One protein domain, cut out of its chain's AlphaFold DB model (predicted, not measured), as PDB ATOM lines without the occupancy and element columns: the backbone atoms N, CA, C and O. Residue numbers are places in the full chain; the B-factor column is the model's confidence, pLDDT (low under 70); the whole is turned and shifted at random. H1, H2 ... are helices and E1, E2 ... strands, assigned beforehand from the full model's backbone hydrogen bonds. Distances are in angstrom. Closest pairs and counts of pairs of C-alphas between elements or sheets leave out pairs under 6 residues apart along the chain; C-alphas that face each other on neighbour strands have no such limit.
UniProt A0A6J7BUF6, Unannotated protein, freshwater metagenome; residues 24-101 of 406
ATOM      1  N   VAL A  24     136.870 221.347 227.771       86.75
ATOM      2  CA  VAL A  24     138.006 221.325 226.829       86.75
ATOM      3  C   VAL A  24     139.362 221.005 227.487       86.75
ATOM      4  O   VAL A  24     140.417 221.377 226.968       86.75
ATOM      5  N   GLY A  25     139.352 220.320 228.638       89.38
ATOM      6  CA  GLY A  25     140.547 219.927 229.381       89.38
ATOM      7  C   GLY A  25     141.337 221.107 229.945       89.38
ATOM      8  O   GLY A  25     142.553 221.009 230.074       89.38
ATOM      9  N   LEU A  26     140.702 222.256 230.194       93.12
ATOM     10  CA  LEU A  26     141.332 223.371 230.905       93.12
ATOM     11  C   LEU A  26     141.073 223.229 232.402       93.12
ATOM     12  O   LEU A  26     139.934 223.037 232.821       93.12
ATOM     13  N   GLY A  27     142.133 223.352 233.197       93.31
ATOM     14  CA  GLY A  27     142.064 223.160 234.638       93.31
ATOM     15  C   GLY A  27     141.341 224.279 235.403       93.31
ATOM     16  O   GLY A  27     140.640 225.134 234.834       93.31
ATOM     17  N   PRO A  28     141.503 224.303 236.734       93.62
ATOM     18  CA  PRO A  28     140.905 225.322 237.585       93.62
ATOM     19  C   PRO A  28     141.395 226.732 237.229       93.62
ATOM     20  O   PRO A  28     142.374 226.924 236.503       93.62
ATOM     21  N   ILE A  29     140.665 227.734 237.714       93.06
ATOM     22  CA  ILE A  29     141.078 229.139 237.623       93.06
ATOM     23  C   ILE A  29     142.304 229.332 238.516       93.06
ATOM     24  O   ILE A  29     142.335 228.814 239.635       93.06
ATOM     25  N   TYR A  30     143.299 230.077 238.042       94.31
ATOM     26  CA  TYR A  30     144.437 230.438 238.872       94.31
ATOM     27  C   TYR A  30     144.007 231.297 240.072       94.31
ATOM     28  O   TYR A  30     143.271 232.271 239.889       94.31
ATOM     29  N   PRO A  31     144.463 231.000 241.301       88.69
ATOM     30  CA  PRO A  31     144.179 231.854 242.447       88.69
ATOM     31  C   PRO A  31     144.933 233.188 242.308       88.69
ATOM     32  O   PRO A  31     146.115 233.296 242.625       88.69
ATOM     33  N   GLY A  32     144.242 234.223 241.827       90.00
ATOM     34  CA  GLY A  32     144.782 235.576 241.679       90.00
ATOM     35  C   GLY A  32     145.301 235.884 240.271       90.00
ATOM     36  O   GLY A  32     144.734 235.447 239.272       90.00
ATOM     37  N   LYS A  33     146.360 236.697 240.173       90.25
ATOM     38  CA  LYS A  33     146.920 237.144 238.887       90.25
ATOM     39  C   LYS A  33     148.066 236.228 238.453       90.25
ATOM     40  O   LYS A  33     149.130 236.248 239.064       90.25
ATOM     41  N   ALA A  34     147.858 235.463 237.384       92.25
ATOM     42  CA  ALA A  34     148.876 234.571 236.832       92.25
ATOM     43  C   ALA A  34     150.024 235.356 236.169       92.25
ATOM     44  O   ALA A  34     149.794 236.168 235.270       92.25
ATOM     45  N   ASP A  35     151.265 235.084 236.580       93.94
ATOM     46  CA  ASP A  35     152.468 235.589 235.910       93.94
ATOM     47  C   ASP A  35     152.944 234.598 234.842       93.94
ATOM     48  O   ASP A  35     153.693 233.655 235.106       93.94
ATOM     49  N   LEU A  36     152.488 234.818 233.611       94.44
ATOM     50  CA  LEU A  36     152.770 233.944 232.474       94.44
ATOM     51  C   LEU A  36     154.227 234.021 231.986       94.44
ATOM     52  O   LEU A  36     154.626 233.189 231.169       94.44
ATOM     53  N   ASN A  37     155.026 234.993 232.448       93.25
ATOM     54  CA  ASN A  37     156.428 235.111 232.035       93.25
ATOM     55  C   ASN A  37     157.290 233.964 232.565       93.25
ATOM     56  O   ASN A  37     158.239 233.575 231.888       93.25
ATOM     57  N   LYS A  38     156.899 233.361 233.695       91.25
ATOM     58  CA  LYS A  38     157.572 232.207 234.313       91.25
ATOM     59  C   LYS A  38     157.673 230.982 233.406       91.25
ATOM     60  O   LYS A  38     158.519 230.124 233.623       91.25
ATOM     61  N   LEU A  39     156.835 230.900 232.369       93.50
ATOM     62  CA  LEU A  39     156.907 229.830 231.373       93.50
ATOM     63  C   LEU A  39     158.204 229.859 230.542       93.50
ATOM     64  O   LEU A  39     158.522 228.857 229.911       93.50
ATOM     65  N   LYS A  40     158.946 230.975 230.524       92.06
ATOM     66  CA  LYS A  40     160.227 231.090 229.804       92.06
ATOM     67  C   LYS A  40     161.383 230.390 230.517       92.06
ATOM     68  O   LYS A  40     162.329 229.979 229.858       92.06
ATOM     69  N   ASP A  41     161.281 230.247 231.834       93.56
ATOM     70  CA  ASP A  41     162.362 229.758 232.693       93.56
ATOM     71  C   ASP A  41     162.171 228.282 233.081       93.56
ATOM     72  O   ASP A  41     162.858 227.771 233.967       93.56
ATOM     73  N   VAL A  42     161.221 227.590 232.438       94.88
ATOM     74  CA  VAL A  42     160.856 226.206 232.760       94.88
ATOM     75  C   VAL A  42     162.017 225.263 232.415       94.88
ATOM     76  O   VAL A  42     162.424 225.185 231.257       94.88
ATOM     77  N   PRO A  43     162.540 224.482 233.379       94.81
ATOM     78  CA  PRO A  43     163.561 223.481 233.100       94.81
ATOM     79  C   PRO A  43     163.023 222.362 232.199       94.81
ATOM     80  O   PRO A  43     161.875 221.942 232.346       94.81
ATOM     81  N   LYS A  44     163.881 221.776 231.353       92.19
ATOM     82  CA  LYS A  44     163.514 220.674 230.434       92.19
ATOM     83  C   LYS A  44     162.774 219.507 231.104       92.19
ATOM     84  O   LYS A  44     161.875 218.912 230.515       92.19
ATOM     85  N   THR A  45     163.139 219.163 232.339       91.00
ATOM     86  CA  THR A  45     162.485 218.092 233.113       91.00
ATOM     87  C   THR A  45     161.017 218.406 233.421       91.00
ATOM     88  O   THR A  45     160.183 217.502 233.448       91.00
ATOM     89  N   SER A  46     160.694 219.684 233.604       95.81
ATOM     90  CA  SER A  46     159.361 220.209 233.898       95.81
ATOM     91  C   SER A  46     158.541 220.456 232.625       95.81
ATOM     92  O   SER A  46     157.322 220.273 232.636       95.81
ATOM     93  N   GLU A  47     159.188 220.791 231.502       94.88
ATOM     94  CA  GLU A  47     158.533 220.935 230.190       94.88
ATOM     95  C   GLU A  47     157.805 219.653 229.770       94.88
ATOM     96  O   GLU A  47     156.681 219.713 229.277       94.88
ATOM     97  N   ALA A  48     158.398 218.481 230.021       91.75
ATOM     98  CA  ALA A  48     157.769 217.196 229.714       91.75
ATOM     99  C   ALA A  48     156.461 216.969 230.499       91.75
ATOM    100  O   ALA A  48     155.516 216.375 229.973       91.75
ATOM    101  N   VAL A  49     156.383 217.457 231.744       93.94
ATOM    102  CA  VAL A  49     155.156 217.413 232.559       93.94
ATOM    103  C   VAL A  49     154.112 218.362 231.974       93.94
ATOM    104  O   VAL A  49     152.976 217.951 231.730       93.94
ATOM    105  N   LEU A  50     154.503 219.603 231.671       95.81
ATOM    106  CA  LEU A  50     153.606 220.588 231.063       95.81
ATOM    107  C   LEU A  50     153.089 220.134 229.695       95.81
ATOM    108  O   LEU A  50     151.907 220.314 229.413       95.81
ATOM    109  N   ALA A  51     153.914 219.494 228.867       93.69
ATOM    110  CA  ALA A  51     153.506 218.976 227.563       93.69
ATOM    111  C   ALA A  51     152.364 217.950 227.680       93.69
ATOM    112  O   ALA A  51     151.405 218.009 226.908       93.69
ATOM    113  N   LYS A  52     152.418 217.061 228.685       93.06
ATOM    114  CA  LYS A  52     151.343 216.094 228.974       93.06
ATOM    115  C   LYS A  52     150.061 216.789 229.439       93.06
ATOM    116  O   LYS A  52     148.986 216.472 228.939       93.06
ATOM    117  N   LEU A  53     150.178 217.760 230.346       95.00
ATOM    118  CA  LEU A  53     149.033 218.493 230.905       95.00
ATOM    119  C   LEU A  53     148.418 219.504 229.921       95.00
ATOM    120  O   LEU A  53     147.262 219.884 230.070       95.00
ATOM    121  N   THR A  54     149.171 219.946 228.907       94.88
ATOM    122  CA  THR A  54     148.711 220.968 227.954       94.88
ATOM    123  C   THR A  54     147.517 220.475 227.148       94.88
ATOM    124  O   THR A  54     146.548 221.215 227.028       94.88
ATOM    125  N   TRP A  55     147.550 219.251 226.615       92.88
ATOM    126  CA  TRP A  55     146.454 218.681 225.811       92.88
ATOM    127  C   TRP A  55     145.829 217.414 226.409       92.88
ATOM    128  O   TRP A  55     144.849 216.913 225.862       92.88
ATOM    129  N   GLY A  56     146.386 216.895 227.506       90.31
ATOM    130  CA  GLY A  56     145.789 215.824 228.297       90.31
ATOM    131  C   GLY A  56     144.861 216.356 229.396       90.31
ATOM    132  O   GLY A  56     144.472 217.527 229.373       90.31
ATOM    133  N   PRO A  57     144.511 215.509 230.379       91.88
ATOM    134  CA  PRO A  57     143.852 215.962 231.595       91.88
ATOM    135  C   PRO A  57     144.698 217.052 232.268       91.88
ATOM    136  O   PRO A  57     145.908 216.867 232.421       91.88
ATOM    137  N   PRO A  58     144.104 218.170 232.712       94.19
ATOM    138  CA  PRO A  58     144.855 219.250 233.343       94.19
ATOM    139  C   PRO A  58     145.244 218.915 234.792       94.19
ATOM    140  O   PRO A  58     145.823 219.761 235.468       94.19
ATOM    141  N   ARG A  59     144.943 217.704 235.278       94.69
ATOM    142  CA  ARG A  59     145.338 217.189 236.596       94.69
ATOM    143  C   ARG A  59     146.356 216.063 236.465       94.69
ATOM    144  O   ARG A  59     146.234 215.205 235.594       94.69
ATOM    145  N   GLY A  60     147.326 216.047 237.371       92.25
ATOM    146  CA  GLY A  60     148.309 214.979 237.521       92.25
ATOM    147  C   GLY A  60     148.266 214.384 238.926       92.25
ATOM    148  O   GLY A  60     148.151 215.120 239.904       92.25
ATOM    149  N   GLN A  61     148.374 213.057 239.010       93.12
ATOM    150  CA  GLN A  61     148.528 212.323 240.268       93.12
ATOM    151  C   GLN A  61     150.003 212.301 240.695       93.12
ATOM    152  O   GLN A  61     150.891 212.112 239.860       93.12
ATOM    153  N   ILE A  62     150.255 212.475 241.991       92.12
ATOM    154  CA  ILE A  62     151.574 212.457 242.628       92.12
ATOM    155  C   ILE A  62     151.534 211.674 243.944       92.12
ATOM    156  O   ILE A  62     150.503 211.576 244.601       92.12
ATOM    157  N   THR A  63     152.680 211.135 244.362       89.75
ATOM    158  CA  THR A  63     152.761 210.314 245.581       89.75
ATOM    159  C   THR A  63     152.544 211.125 246.855       89.75
ATOM    160  O   THR A  63     151.868 210.651 247.758       89.75
ATOM    161  N   ASP A  64     153.115 212.326 246.947       91.44
ATOM    162  CA  ASP A  64     152.962 213.229 248.092       91.44
ATOM    163  C   ASP A  64     153.367 214.650 247.676       91.44
ATOM    164  O   ASP A  64     154.481 214.868 247.192       91.44
ATOM    165  N   ILE A  65     152.491 215.630 247.897       92.06
ATOM    166  CA  ILE A  65     152.754 217.049 247.625       92.06
ATOM    167  C   ILE A  65     153.946 217.602 248.414       92.06
ATOM    168  O   ILE A  65     154.592 218.546 247.966       92.06
ATOM    169  N   LYS A  66     154.290 217.002 249.561       90.75
ATOM    170  CA  LYS A  66     155.478 217.372 250.349       90.75
ATOM    171  C   LYS A  66     156.778 216.837 249.747       90.75
ATOM    172  O   LYS A  66     157.856 217.289 250.129       90.75
ATOM    173  N   LYS A  67     156.697 215.866 248.830       91.38
ATOM    174  CA  LYS A  67     157.839 215.256 248.130       91.38
ATOM    175  C   LYS A  67     157.541 215.100 246.629       91.38
ATOM    176  O   LYS A  67     157.561 213.984 246.112       91.38
ATOM    177  N   PRO A  68     157.309 216.205 245.898       86.75
ATOM    178  CA  PRO A  68     156.800 216.165 244.525       86.75
ATOM    179  C   PRO A  68     157.851 215.742 243.477       86.75
ATOM    180  O   PRO A  68     157.534 215.587 242.300       86.75
ATOM    181  N   GLY A  69     159.114 215.559 243.873       91.25
ATOM    182  CA  GLY A  69     160.231 215.368 242.946       91.25
ATOM    183  C   GLY A  69     160.650 216.674 242.261       91.25
ATOM    184  O   GLY A  69     160.023 217.717 242.427       91.25
ATOM    185  N   THR A  70     161.736 216.635 241.489       91.69
ATOM    186  CA  THR A  70     162.378 217.847 240.945       91.69
ATOM    187  C   THR A  70     161.534 218.570 239.893       91.69
ATOM    188  O   THR A  70     161.417 219.790 239.942       91.69
ATOM    189  N   ALA A  71     160.917 217.835 238.961       92.88
ATOM    190  CA  ALA A  71     160.124 218.423 237.877       92.88
ATOM    191  C   ALA A  71     158.834 219.094 238.383       92.88
ATOM    192  O   ALA A  71     158.539 220.237 238.043       92.88
ATOM    193  N   ILE A  72     158.060 218.393 239.217       94.75
ATOM    194  CA  ILE A  72     156.789 218.915 239.740       94.75
ATOM    195  C   ILE A  72     157.050 219.938 240.850       94.75
ATOM    196  O   ILE A  72     156.363 220.953 240.891       94.75
ATOM    197  N   GLY A  73     158.074 219.723 241.686       95.19
ATOM    198  CA  GLY A  73     158.485 220.672 242.721       95.19
ATOM    199  C   GLY A  73     158.777 222.053 242.152       95.19
ATOM    200  O   GLY A  73     158.158 223.019 242.578       95.19
ATOM    201  N   TRP A  74     159.589 222.142 241.093       95.81
ATOM    202  CA  TRP A  74     159.881 223.433 240.461       95.81
ATOM    203  C   TRP A  74     158.615 224.136 239.941       95.81
ATOM    204  O   TRP A  74     158.471 225.351 240.085       95.81
ATOM    205  N   LEU A  75     157.674 223.386 239.352       96.62
ATOM    206  CA  LEU A  75     156.410 223.938 238.853       96.62
ATOM    207  C   LEU A  75     155.486 224.423 239.982       96.62
ATOM    208  O   LEU A  75     154.774 225.409 239.787       96.62
ATOM    209  N   LEU A  76     155.490 223.749 241.134       95.12
ATOM    210  CA  LEU A  76     154.750 224.158 242.331       95.12
ATOM    211  C   LEU A  76     155.381 225.395 242.978       95.12
ATOM    212  O   LEU A  76     154.676 226.366 243.230       95.12
ATOM    213  N   ASP A  77     156.705 225.405 243.148       94.94
ATOM    214  CA  ASP A  77     157.452 226.525 243.736       94.94
ATOM    215  C   ASP A  77     157.265 227.816 242.922       94.94
ATOM    216  O   ASP A  77     157.165 228.921 243.461       94.94
ATOM    217  N   ASN A  78     157.140 227.680 241.599       94.81
ATOM    218  CA  ASN A  78     156.877 228.799 240.699       94.81
ATOM    219  C   ASN A  78     155.386 229.130 240.539       94.81
ATOM    220  O   ASN A  78     155.057 230.103 239.854       94.81
ATOM    221  N   ASN A  79     154.492 228.405 241.216       94.19
ATOM    222  CA  ASN A  79     153.038 228.522 241.114       94.19
ATOM    223  C   ASN A  79     152.531 228.414 239.663       94.19
ATOM    224  O   ASN A  79     151.643 229.163 239.259       94.19
ATOM    225  N   ILE A  80     153.131 227.531 238.863       96.12
ATOM    226  CA  ILE A  80     152.637 227.152 237.529       96.12
ATOM    227  C   ILE A  80     151.661 225.980 237.656       96.12
ATOM    228  O   ILE A  80     150.671 225.928 236.932       96.12
ATOM    229  N   LEU A  81     151.917 225.059 238.589       96.56
ATOM    230  CA  LEU A  81     150.936 224.082 239.060       96.56
ATOM    231  C   LEU A  81     150.385 224.521 240.415       96.56
ATOM    232  O   LEU A  81     151.080 225.188 241.181       96.56
ATOM    233  N   ILE A  82     149.151 224.120 240.717       95.81
ATOM    234  CA  ILE A  82     148.536 224.320 242.032       95.81
ATOM    235  C   ILE A  82     148.190 222.973 242.678       95.81
ATOM    236  O   ILE A  82     147.782 222.050 241.966       95.81
ATOM    237  N   PRO A  83     148.341 222.832 244.005       95.44
ATOM    238  CA  PRO A  83     147.879 221.649 244.719       95.44
ATOM    239  C   PRO A  83     146.348 221.643 244.800       95.44
ATOM    240  O   PRO A  83     145.736 222.658 245.131       95.44
ATOM    241  N   MET A  84     145.738 220.496 244.516       94.12
ATOM    242  CA  MET A  84     144.305 220.259 244.728       94.12
ATOM    243  C   MET A  84     144.064 219.522 246.049       94.12
ATOM    244  O   MET A  84     143.130 219.841 246.778       94.12
ATOM    245  N   ASP A  85     144.937 218.565 246.359       94.00
ATOM    246  CA  ASP A  85     144.978 217.792 247.598       94.00
ATOM    247  C   ASP A  85     146.417 217.271 247.830       94.00
ATOM    248  O   ASP A  85     147.364 217.742 247.191       94.00
ATOM    249  N   SER A  86     146.618 216.327 248.756       94.56
ATOM    250  CA  SER A  86     147.947 215.774 249.062       94.56
ATOM    251  C   SER A  86     148.559 214.917 247.945       94.56
ATOM    252  O   SER A  86     149.762 214.659 247.990       94.56
ATOM    253  N   HIS A  87     147.767 214.494 246.957       95.75
ATOM    254  CA  HIS A  87     148.147 213.569 245.883       95.75
ATOM    255  C   HIS A  87     147.824 214.086 244.475       95.75
ATOM    256  O   HIS A  87     148.143 213.425 243.491       95.75
ATOM    257  N   THR A  88     147.237 215.274 244.338       95.12
ATOM    258  CA  THR A  88     146.792 215.801 243.048       95.12
ATOM    259  C   THR A  88     147.267 217.232 242.846       95.12
ATOM    260  O   THR A  88     147.048 218.109 243.684       95.12
ATOM    261  N   VAL A  89     147.861 217.489 241.683       96.38
ATOM    262  CA  VAL A  89     148.204 218.835 241.203       96.38
ATOM    263  C   VAL A  89     147.417 219.156 239.942       96.38
ATOM    264  O   VAL A  89     147.074 218.257 239.173       96.38
ATOM    265  N   ALA A  90     147.145 220.433 239.706       96.81
ATOM    266  CA  ALA A  90     146.445 220.892 238.516       96.81
ATOM    267  C   ALA A  90     147.213 222.004 237.800       96.81
ATOM    268  O   ALA A  90     147.826 222.858 238.441       96.81
ATOM    269  N   LEU A  91     147.149 221.997 236.468       97.38
ATOM    270  CA  LEU A  91     147.581 223.085 235.602       97.38
ATOM    271  C   LEU A  91     146.437 224.103 235.477       97.38
ATOM    272  O   LEU A  91     145.417 223.802 234.849       97.38
ATOM    273  N   PRO A  92     146.583 225.310 236.044       96.69
ATOM    274  CA  PRO A  92     145.581 226.359 235.945       96.69
ATOM    275  C   PRO A  92     145.357 226.777 234.490       96.69
ATOM    276  O   PRO A  92     146.287 226.801 233.674       96.69
ATOM    277  N   ARG A  93     144.112 227.122 234.154       95.12
ATOM    278  CA  ARG A  93     143.684 227.383 232.769       95.12
ATOM    279  C   ARG A  93     144.453 228.507 232.076       95.12
ATOM    280  O   ARG A  93     144.609 228.455 230.863       95.12
ATOM    281  N   GLU A  94     144.948 229.496 232.810       95.38
ATOM    282  CA  GLU A  94     145.711 230.638 232.301       95.38
ATOM    283  C   GLU A  94     147.078 230.199 231.757       95.38
ATOM    284  O   GLU A  94     147.490 230.616 230.672       95.38
ATOM    285  N   PHE A  95     147.764 229.304 232.474       96.44
ATOM    286  CA  PHE A  95     149.000 228.691 231.990       96.44
ATOM    287  C   PHE A  95     148.703 227.690 230.875       96.44
ATOM    288  O   PHE A  95     149.373 227.712 229.843       96.44
ATOM    289  N   GLY A  96     147.652 226.876 231.030       95.44
ATOM    290  CA  GLY A  96     147.203 225.934 230.004       95.44
ATOM    291  C   GLY A  96     146.915 226.611 228.662       95.44
ATOM    292  O   GLY A  96     147.463 226.208 227.640       95.44
ATOM    293  N   ILE A  97     146.129 227.693 228.642       95.81
ATOM    294  CA  ILE A  97     145.795 228.408 227.401       95.81
ATOM    295  C   ILE A  97     147.025 229.075 226.779       95.81
ATOM    296  O   ILE A  97     147.158 229.107 225.554       95.81
ATOM    297  N   LYS A  98     147.961 229.564 227.604       96.06
ATOM    298  CA  LYS A  98     149.223 230.134 227.125       96.06
ATOM    299  C   LYS A  98     150.100 229.068 226.466       96.06
ATOM    300  O   LYS A  98     150.610 229.319 225.377       96.06
ATOM    301  N   LEU A  99     150.211 227.883 227.072       95.62
ATOM    302  CA  LEU A  99     150.931 226.725 226.523       95.62
ATOM    303  C   LEU A  99     150.291 226.196 225.231       95.62
ATOM    304  O   LEU A  99     150.994 225.758 224.324       95.62
ATOM    305  N   ARG A 100     148.964 226.308 225.095       95.00
ATOM    306  CA  ARG A 100     148.228 225.997 223.856       95.00
ATOM    307  C   ARG A 100     148.344 227.081 222.775       95.00
ATOM    308  O   ARG A 100     147.741 226.943 221.710       95.00
ATOM    309  N   GLY A 101     149.058 228.181 223.029       94.06
ATOM    310  CA  GLY A 101     149.178 229.298 222.089       94.06
ATOM    311  C   GLY A 101     147.864 230.052 221.864       94.06
ATOM    312  O   GLY A 101     147.592 230.494 220.753       94.06
TER     313      GLY A 101
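This is residues 24 to 101 of the 406 residues of the protein "Unannotated protein" of freshwater metagenome (UniProt A0A6J7BUF6). This is a small rounded body of four short helices set at a slant to each other, with a little two-stranded ribbon, E1 beside E2. H2, the longest helix, packs on H3 with residues 45 to 49, and a third short run, residues 82 to 83, pairs with E2 on the ribbon. The printed part has 78 residues, with four named helices and two named strands in the order H1, H2, E1, H3, E2, H4. The strands are antiparallel and the class is mostly helix. The whole is compact, with a radius of gyration of the C-alphas of 11.2 A and spans of 30 by 24 by 24 A.

H1, residues 36 to 41, only just touches H4, residues 93 to 99, with 3 pairs of C-alphas within 8 A, the closest those of Leu 36 and Phe 95 at 6.5 A; the tilt is steep, 47 degrees. H2, residues 44 to 55, touches H3, residues 69 to 77, closest at the C-alphas of Ser 46 and Ala 71, 4.4 A. Their tilt of 69 degrees is steep, only just short of about perpendicular. With residues 53 to 54 alone, H2 only just touches H4, with 3 pairs within 8 A; the closest C-alphas, Thr 54 and Gly 96, are 5.6 A apart. E1, residues 59 to 61, and E2, residues 88 to 90, are antiparallel neighbours at 155 degrees, with N 60 and O 89 within hydrogen-bond range at 2.9 A. H1 and H3 are apart. Every O i to N i+4 pair is within range in H4, against 5 of 8 in H2, 4 of 5 in H3 and 0 of 2 in H1, where 3 of 3 O i to N i+3 pairs are.

H1 begins at C-alpha 36, (152.770, 233.944, 232.474), and is 10.5 A long. H2 is 17.8 A, E1 6.9 A, H3 11.5 A and E2 6.8 A. H4, 9.6 A, ends at C-alpha 99, (150.931, 226.725, 226.523).

The C-alphas farthest apart, Lys 66 and Gly 101, are 31.3 A apart. The printed part has no cut, no link is long, and no printed residue has a pLDDT under 70.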